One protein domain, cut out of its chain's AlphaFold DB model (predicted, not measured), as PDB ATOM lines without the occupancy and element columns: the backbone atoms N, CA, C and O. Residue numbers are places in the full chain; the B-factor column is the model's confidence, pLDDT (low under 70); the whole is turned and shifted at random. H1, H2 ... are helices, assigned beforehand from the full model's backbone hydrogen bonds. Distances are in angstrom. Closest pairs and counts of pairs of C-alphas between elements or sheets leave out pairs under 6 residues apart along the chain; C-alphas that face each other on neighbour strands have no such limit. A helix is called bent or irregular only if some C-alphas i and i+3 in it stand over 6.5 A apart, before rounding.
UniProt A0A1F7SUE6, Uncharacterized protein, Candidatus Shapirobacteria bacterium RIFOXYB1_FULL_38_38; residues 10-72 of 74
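Overview. This is residues 10 to 72 of the 74 residues of an uncharacterized protein of Candidatus Shapirobacteria bacterium RIFOXYB1_FULL_38_38 (UniProt A0A1F7SUE6). Three helices, H1, H2 and H3, form a small three-cornered bundle, with H2 running opposite to the other two. A loop, residues 35 to 50, swings past one end, and short H4 lies off near the other. This compact, all-helix domain has 63 printed residues, named helices in the order H1 H2 H3 H4, a radius of gyration of the C-alphas of 11.3 A and spans of 30 by 25 by 20 A.

Arrangement. H1, residues 10 to 22, touches H3, residues 51 to 61, the same way at a shallow tilt of 24 degrees; their closest C-alphas, Gly 20 and Ala 57, are 3.7 A apart. H2, residues 25 to 34, forms a hairpin with H3, closest at C-alphas 25 and 61, 4.8 A. H4, residues 67 to 70, is apart from H2 and H3, and only just from H1, at 8.1 A. Every O i to N i+4 pair is within hydrogen-bond range in H1 and H3, 3 of 6 in H2; H4 is too short for one.

Along the chain. H1 runs 18.4 A from C-alpha 10 at (51.318, 30.586, 11.282). H2 spans 15.6 A, only just irregular, with C-alphas 26 and 29 6.9 A apart. H3 spans 15.1 A; H4 ends at C-alpha 70, (34.662, 50.791, 8.582).

Size, cuts and confidence. The printed part has no cut. The H2 to H3 link is long. Residues 65 to 72 have pLDDT under 70.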
ATOM      1  N   LYS A  10      52.390  29.957  10.501       91.38
ATOM      2  CA  LYS A  10      51.318  30.586  11.282       91.38
ATOM      3  C   LYS A  10      51.726  31.956  11.828       91.38
ATOM      4  O   LYS A  10      51.001  32.926  11.637       91.38
ATOM      5  N   SER A  11      52.894  32.061  12.467       93.06
ATOM      6  CA  SER A  11      53.377  33.337  13.011       93.06
ATOM      7  C   SER A  11      53.660  34.361  11.912       93.06
ATOM      8  O   SER A  11      53.414  35.552  12.107       93.06
ATOM      9  N   ARG A  12      54.182  33.915  10.766       94.25
ATOM     10  CA  ARG A  12      54.472  34.777   9.612       94.25
ATOM     11  C   ARG A  12      53.176  35.274   8.964       94.25
ATOM     12  O   ARG A  12      53.045  36.471   8.740       94.25
ATOM     13  N   ASN A  13      52.192  34.399   8.789       94.50
ATOM     14  CA  ASN A  13      50.856  34.720   8.289       94.50
ATOM     15  C   ASN A  13      50.113  35.685   9.227       94.50
ATOM     16  O   ASN A  13      49.516  36.653   8.760       94.50
ATOM     17  N   SER A  14      50.225  35.517  10.550       94.19
ATOM     18  CA  SER A  14      49.695  36.499  11.509       94.19
ATOM     19  C   SER A  14      50.363  37.871  11.376       94.19
ATOM     20  O   SER A  14      49.686  38.891  11.478       94.19
ATOM     21  N   ALA A  15      51.673  37.918  11.114       95.19
ATOM     22  CA  ALA A  15      52.369  39.180  10.874       95.19
ATOM     23  C   ALA A  15      51.916  39.850   9.565       95.19
ATOM     24  O   ALA A  15      51.732  41.063   9.547       95.19
ATOM     25  N   ILE A  16      51.697  39.081   8.493       95.81
ATOM     26  CA  ILE A  16      51.153  39.579   7.214       95.81
ATOM     27  C   ILE A  16      49.774  40.198   7.430       95.81
ATOM     28  O   ILE A  16      49.547  41.341   7.033       95.81
ATOM     29  N   TRP A  17      48.886  39.478   8.119       94.38
ATOM     30  CA  TRP A  17      47.556  39.974   8.461       94.38
ATOM     31  C   TRP A  17      47.634  41.290   9.243       94.38
ATOM     32  O   TRP A  17      46.978  42.265   8.875       94.38
ATOM     33  N   ALA A  18      48.477  41.346  10.280       95.00
ATOM     34  CA  ALA A  18      48.636  42.533  11.116       95.00
ATOM     35  C   ALA A  18      49.170  43.736  10.321       95.00
ATOM     36  O   ALA A  18      48.651  44.839  10.465       95.00
ATOM     37  N   LEU A  19      50.156  43.528   9.441       94.31
ATOM     38  CA  LEU A  19      50.665  44.574   8.546       94.31
ATOM     39  C   LEU A  19      49.569  45.111   7.618       94.31
ATOM     40  O   LEU A  19      49.473  46.321   7.424       94.31
ATOM     41  N   GLY A  20      48.713  44.228   7.100       93.00
ATOM     42  CA  GLY A  20      47.532  44.624   6.339       93.00
ATOM     43  C   GLY A  20      46.557  45.472   7.157       93.00
ATOM     44  O   GLY A  20      46.086  46.490   6.664       93.00
ATOM     45  N   GLN A  21      46.278  45.099   8.413       93.06
ATOM     46  CA  GLN A  21      45.389  45.882   9.286       93.06
ATOM     47  C   GLN A  21      45.946  47.268   9.616       93.06
ATOM     48  O   GLN A  21      45.179  48.223   9.690       93.06
ATOM     49  N   ILE A  22      47.264  47.380   9.798       93.12
ATOM     50  CA  ILE A  22      47.933  48.667  10.022       93.12
ATOM     51  C   ILE A  22      47.778  49.578   8.793       93.12
ATOM     52  O   ILE A  22      47.637  50.787   8.952       93.12
ATOM     53  N   GLY A  23      47.804  49.017   7.578       90.94
ATOM     54  CA  GLY A  23      47.560  49.770   6.342       90.94
ATOM     55  C   GLY A  23      48.670  50.763   5.972       90.94
ATOM     56  O   GLY A  23      48.464  51.637   5.137       90.94
ATOM     57  N   ASP A  24      49.853  50.649   6.577       93.06
ATOM     58  CA  ASP A  24      50.981  51.536   6.298       93.06
ATOM     59  C   ASP A  24      51.670  51.146   4.982       93.06
ATOM     60  O   ASP A  24      52.191  50.035   4.840       93.06
ATOM     61  N   ALA A  25      51.738  52.085   4.036       93.88
ATOM     62  CA  ALA A  25      52.370  51.895   2.731       93.88
ATOM     63  C   ALA A  25      53.844  51.458   2.814       93.88
ATOM     64  O   ALA A  25      54.348  50.798   1.903       93.88
ATOM     65  N   ARG A  26      54.544  51.740   3.923       94.12
ATOM     66  CA  ARG A  26      55.915  51.254   4.169       94.12
ATOM     67  C   ARG A  26      56.000  49.727   4.246       94.12
ATOM     68  O   ARG A  26      57.088  49.176   4.084       94.12
ATOM     69  N   ALA A  27      54.885  49.030   4.472       94.69
ATOM     70  CA  ALA A  27      54.819  47.572   4.451       94.69
ATOM     71  C   ALA A  27      54.764  46.984   3.028       94.69
ATOM     72  O   ALA A  27      55.062  45.802   2.850       94.69
ATOM     73  N   LEU A  28      54.427  47.779   2.006       94.94
ATOM     74  CA  LEU A  28      54.261  47.288   0.635       94.94
ATOM     75  C   LEU A  28      55.490  46.552   0.089       94.94
ATOM     76  O   LEU A  28      55.305  45.432  -0.387       94.94
ATOM     77  N   PRO A  29      56.731  47.073   0.200       95.81
ATOM     78  CA  PRO A  29      57.887  46.404  -0.394       95.81
ATOM     79  C   PRO A  29      58.127  45.015   0.201       95.81
ATOM     80  O   PRO A  29      58.489  44.079  -0.509       95.81
ATOM     81  N   VAL A  30      57.904  44.856   1.511       95.38
ATOM     82  CA  VAL A  30      58.091  43.558   2.162       95.38
ATOM     83  C   VAL A  30      56.952  42.598   1.833       95.38
ATOM     84  O   VAL A  30      57.234  41.444   1.532       95.38
ATOM     85  N   LEU A  31      55.695  43.048   1.815       95.69
ATOM     86  CA  LEU A  31      54.561  42.197   1.442       95.69
ATOM     87  C   LEU A  31      54.674  41.733  -0.020       95.69
ATOM     88  O   LEU A  31      54.554  40.545  -0.305       95.69
ATOM     89  N   GLN A  32      54.999  42.644  -0.940       95.62
ATOM     90  CA  GLN A  32      55.176  42.328  -2.360       95.62
ATOM     91  C   GLN A  32      56.323  41.341  -2.603       95.62
ATOM     92  O   GLN A  32      56.194  40.484  -3.467       95.62
ATOM     93  N   SER A  33      57.405  41.394  -1.815       96.12
ATOM     94  CA  SER A  33      58.531  40.456  -1.967       96.12
ATOM     95  C   SER A  33      58.173  38.982  -1.729       96.12
ATOM     96  O   SER A  33      58.879  38.107  -2.220       96.12
ATOM     97  N   PHE A  34      57.081  38.699  -1.010       94.69
ATOM     98  CA  PHE A  34      56.597  37.334  -0.758       94.69
ATOM     99  C   PHE A  34      55.386  36.953  -1.619       94.69
ATOM    100  O   PHE A  34      54.933  35.807  -1.567       94.69
ATOM    101  N   TYR A  35      54.838  37.897  -2.391       96.31
ATOM    102  CA  TYR A  35      53.644  37.679  -3.196       96.31
ATOM    103  C   TYR A  35      54.007  37.158  -4.582       96.31
ATOM    104  O   TYR A  35      54.654  37.839  -5.373       96.31
ATOM    105  N   THR A  36      53.554  35.946  -4.889       94.81
ATOM    106  CA  THR A  36      53.819  35.275  -6.171       94.81
ATOM    107  C   THR A  36      52.688  35.467  -7.178       94.81
ATOM    108  O   THR A  36      52.858  35.185  -8.361       94.81
ATOM    109  N   GLY A  37      51.515  35.920  -6.725       91.38
ATOM    110  CA  GLY A  37      50.307  36.007  -7.548       91.38
ATOM    111  C   GLY A  37      49.568  34.682  -7.744       91.38
ATOM    112  O   GLY A  37      48.435  34.698  -8.224       91.38
ATOM    113  N   ASN A  38      50.157  33.552  -7.344       92.38
ATOM    114  CA  ASN A  38      49.529  32.241  -7.440       92.38
ATOM    115  C   ASN A  38      48.791  31.905  -6.139       92.38
ATOM    116  O   ASN A  38      49.415  31.555  -5.144       92.38
ATOM    117  N   ILE A  39      47.461  32.017  -6.144       90.06
ATOM    118  CA  ILE A  39      46.623  31.702  -4.981       90.06
ATOM    119  C   ILE A  39      46.024  30.308  -5.191       90.06
ATOM    120  O   ILE A  39      45.154  30.160  -6.058       90.06
ATOM    121  N   PRO A  40      46.458  29.281  -4.442       87.56
ATOM    122  CA  PRO A  40      45.897  27.949  -4.588       87.56
ATOM    123  C   PRO A  40      44.440  27.919  -4.086       87.56
ATOM    124  O   PRO A  40      44.070  28.695  -3.204       87.56
ATOM    125  N   PRO A  41      43.598  26.988  -4.578       85.00
ATOM    126  CA  PRO A  41      42.196  26.880  -4.154       85.00
ATOM    127  C   PRO A  41      42.010  26.626  -2.650       85.00
ATOM    128  O   PRO A  41      40.950  26.915  -2.095       85.00
ATOM    129  N   LYS A  42      43.027  26.056  -1.993       84.31
ATOM    130  CA  LYS A  42      43.065  25.797  -0.555       84.31
ATOM    131  C   LYS A  42      44.470  26.072  -0.034       84.31
ATOM    132  O   LYS A  42      45.421  25.430  -0.468       84.31
ATOM    133  N   GLU A  43      44.581  26.985   0.920       83.00
ATOM    134  CA  GLU A  43      45.842  27.301   1.595       83.00
ATOM    135  C   GLU A  43      45.919  26.613   2.963       83.00
ATOM    136  O   GLU A  43      44.919  26.504   3.679       83.00
ATOM    137  N   SER A  44      47.119  26.165   3.341       83.62
ATOM    138  CA  SER A  44      47.427  25.741   4.708       83.62
ATOM    139  C   SER A  44      48.191  26.851   5.417       83.62
ATOM    140  O   SER A  44      49.320  27.170   5.053       83.62
ATOM    141  N   LEU A  45      47.603  27.416   6.473       80.38
ATOM    142  CA  LEU A  45      48.231  28.491   7.251       80.38
ATOM    143  C   LEU A  45      49.463  28.034   8.051       80.38
ATOM    144  O   LEU A  45      50.176  28.881   8.593       80.38
ATOM    145  N   ASN A  46      49.681  26.720   8.167       83.12
ATOM    146  CA  ASN A  46      50.764  26.128   8.948       83.12
ATOM    147  C   ASN A  46      51.951  25.671   8.098       83.12
ATOM    148  O   ASN A  46      53.033  25.527   8.664       83.12
ATOM    149  N   ASP A  47      51.754  25.483   6.791       85.38
ATOM    150  CA  ASP A  47      52.742  24.843   5.913       85.38
ATOM    151  C   ASP A  47      53.288  25.788   4.835       85.38
ATOM    152  O   ASP A  47      54.321  25.485   4.246       85.38
ATOM    153  N   ASP A  48      52.627  26.927   4.587       89.69
ATOM    154  CA  ASP A  48      53.099  27.928   3.628       89.69
ATOM    155  C   ASP A  48      52.663  29.361   3.995       89.69
ATOM    156  O   ASP A  48      51.816  29.599   4.871       89.69
ATOM    157  N   ILE A  49      53.262  30.345   3.324       92.19
ATOM    158  CA  ILE A  49      52.833  31.737   3.358       92.19
ATOM    159  C   ILE A  49      51.543  31.884   2.550       92.19
ATOM    160  O   ILE A  49      51.512  31.628   1.348       92.19
ATOM    161  N   SER A  50      50.496  32.382   3.204       94.50
ATOM    162  CA  SER A  50      49.199  32.632   2.576       94.50
ATOM    163  C   SER A  50      49.304  33.726   1.509       94.50
ATOM    164  O   SER A  50      49.528  34.903   1.814       94.50
ATOM    165  N   GLN A  51      49.113  33.347   0.245       95.56
ATOM    166  CA  GLN A  51      49.102  34.268  -0.891       95.56
ATOM    167  C   GLN A  51      47.810  35.090  -0.907       95.56
ATOM    168  O   GLN A  51      47.822  36.258  -1.307       95.56
ATOM    169  N   TYR A  52      46.712  34.523  -0.400       94.25
ATOM    170  CA  TYR A  52      45.476  35.258  -0.144       94.25
ATOM    171  C   TYR A  52      45.677  36.404   0.862       94.25
ATOM    172  O   TYR A  52      45.344  37.553   0.553       94.25
ATOM    173  N   GLU A  53      46.245  36.129   2.041       94.69
ATOM    174  CA  GLU A  53      46.487  37.164   3.057       94.69
ATOM    175  C   GLU A  53      47.517  38.189   2.582       94.69
ATOM    176  O   GLU A  53      47.356  39.378   2.849       94.69
ATOM    177  N   LEU A  54      48.522  37.782   1.800       95.88
ATOM    178  CA  LEU A  54      49.441  38.719   1.149       95.88
ATOM    179  C   LEU A  54      48.717  39.664   0.193       95.88
ATOM    180  O   LEU A  54      48.872  40.878   0.314       95.88
ATOM    181  N   LYS A  55      47.897  39.139  -0.726       95.75
ATOM    182  CA  LYS A  55      47.115  39.965  -1.658       95.75
ATOM    183  C   LYS A  55      46.236  40.959  -0.904       95.75
ATOM    184  O   LYS A  55      46.179  42.136  -1.256       95.75
ATOM    185  N   LYS A  56      45.563  40.491   0.148       94.38
ATOM    186  CA  LYS A  56      44.723  41.327   1.006       94.38
ATOM    187  C   LYS A  56      45.543  42.412   1.706       94.38
ATOM    188  O   LYS A  56      45.174  43.579   1.630       94.38
ATOM    189  N   ALA A  57      46.656  42.056   2.341       95.06
ATOM    190  CA  ALA A  57      47.516  42.998   3.046       95.06
ATOM    191  C   ALA A  57      48.139  44.043   2.106       95.06
ATOM    192  O   ALA A  57      48.184  45.215   2.463       95.06
ATOM    193  N   ILE A  58      48.556  43.647   0.897       95.38
ATOM    194  CA  ILE A  58      49.060  44.566  -0.138       95.38
ATOM    195  C   ILE A  58      47.978  45.566  -0.534       95.38
ATOM    196  O   ILE A  58      48.251  46.762  -0.585       95.38
ATOM    197  N   ASN A  59      46.750  45.102  -0.775       93.69
ATOM    198  CA  ASN A  59      45.645  45.995  -1.113       93.69
ATOM    199  C   ASN A  59      45.375  47.005   0.010       93.69
ATOM    200  O   ASN A  59      45.225  48.188  -0.266       93.69
ATOM    201  N   LEU A  60      45.354  46.553   1.266       92.31
ATOM    202  CA  LEU A  60      45.113  47.418   2.425       92.31
ATOM    203  C   LEU A  60      46.238  48.446   2.629       92.31
ATOM    204  O   LEU A  60      45.964  49.631   2.784       92.31
ATOM    205  N   ALA A  61      47.502  48.018   2.564       91.69
ATOM    206  CA  ALA A  61      48.658  48.909   2.678       91.69
ATOM    207  C   ALA A  61      48.812  49.859   1.473       91.69
ATOM    208  O   ALA A  61      49.421  50.918   1.587       91.69
ATOM    209  N   GLY A  62      48.255  49.493   0.316       87.06
ATOM    210  CA  GLY A  62      48.257  50.287  -0.915       87.06
ATOM    211  C   GLY A  62      47.194  51.383  -0.973       87.06
ATOM    212  O   GLY A  62      47.019  51.984  -2.029       87.06
ATOM    213  N   GLY A  63      46.469  51.630   0.122       78.50
ATOM    214  CA  GLY A  63      45.362  52.590   0.164       78.50
ATOM    215  C   GLY A  63      44.015  52.009  -0.276       78.50
ATOM    216  O   GLY A  63      43.062  52.758  -0.487       78.50
ATOM    217  N   GLY A  64      43.906  50.685  -0.410       73.12
ATOM    218  CA  GLY A  64      42.626  50.009  -0.582       73.12
ATOM    219  C   GLY A  64      41.750  50.189   0.656       73.12
ATOM    220  O   GLY A  64      42.208  50.072   1.793       73.12
ATOM    221  N   THR A  65      40.469  50.473   0.448       61.47
ATOM    222  CA  THR A  65      39.512  50.672   1.536       61.47
ATOM    223  C   THR A  65      39.314  49.380   2.329       61.47
ATOM    224  O   THR A  65      38.845  48.361   1.817       61.47
ATOM    225  N   ASN A  66      39.666  49.410   3.617       63.91
ATOM    226  CA  ASN A  66      39.405  48.308   4.536       63.91
ATOM    227  C   ASN A  66      37.915  48.295   4.909       63.91
ATOM    228  O   ASN A  66      37.509  48.920   5.887       63.91
ATOM    229  N   LEU A  67      37.095  47.566   4.146       56.84
ATOM    230  CA  LEU A  67      35.661  47.435   4.432       56.84
ATOM    231  C   LEU A  67      35.396  46.873   5.839       56.84
ATOM    232  O   LEU A  67      34.395  47.231   6.444       56.84
ATOM    233  N   THR A  68      36.299  46.056   6.396       58.84
ATOM    234  CA  THR A  68      36.168  45.566   7.778       58.84
ATOM    235  C   THR A  68      36.524  46.615   8.833       58.84
ATOM    236  O   THR A  68      35.933  46.580   9.905       58.84
ATOM    237  N   ALA A  69      37.411  47.578   8.544       56.78
ATOM    238  CA  ALA A  69      37.766  48.675   9.460       56.78
ATOM    239  C   ALA A  69      36.662  49.736   9.590       56.78
ATOM    240  O   ALA A  69      36.547  50.373  10.638       56.78
ATOM    241  N   ILE A  70      35.832  49.898   8.552       55.94
ATOM    242  CA  ILE A  70      34.662  50.791   8.582       55.94
ATOM    243  C   ILE A  70      33.691  50.369   9.700       55.94
ATOM    244  O   ILE A  70      33.147  51.228  10.382       55.94
ATOM    245  N   PHE A  71      33.550  49.067   9.972       57.72
ATOM    246  CA  PHE A  71      32.673  48.562  11.038       57.72
ATOM    247  C   PHE A  71      33.203  48.775  12.467       57.72
ATOM    248  O   PHE A  71      32.448  48.580  13.408       57.72
ATOM    249  N   TRP A  72      34.466  49.177  12.654       59.09
ATOM    250  CA  TRP A  72      34.998  49.539  13.982       59.09
ATOM    251  C   TRP A  72      34.800  51.023  14.321       59.09
ATOM    252  O   TRP A  72      35.063  51.428  15.450       59.09
TER     253      TRP A  72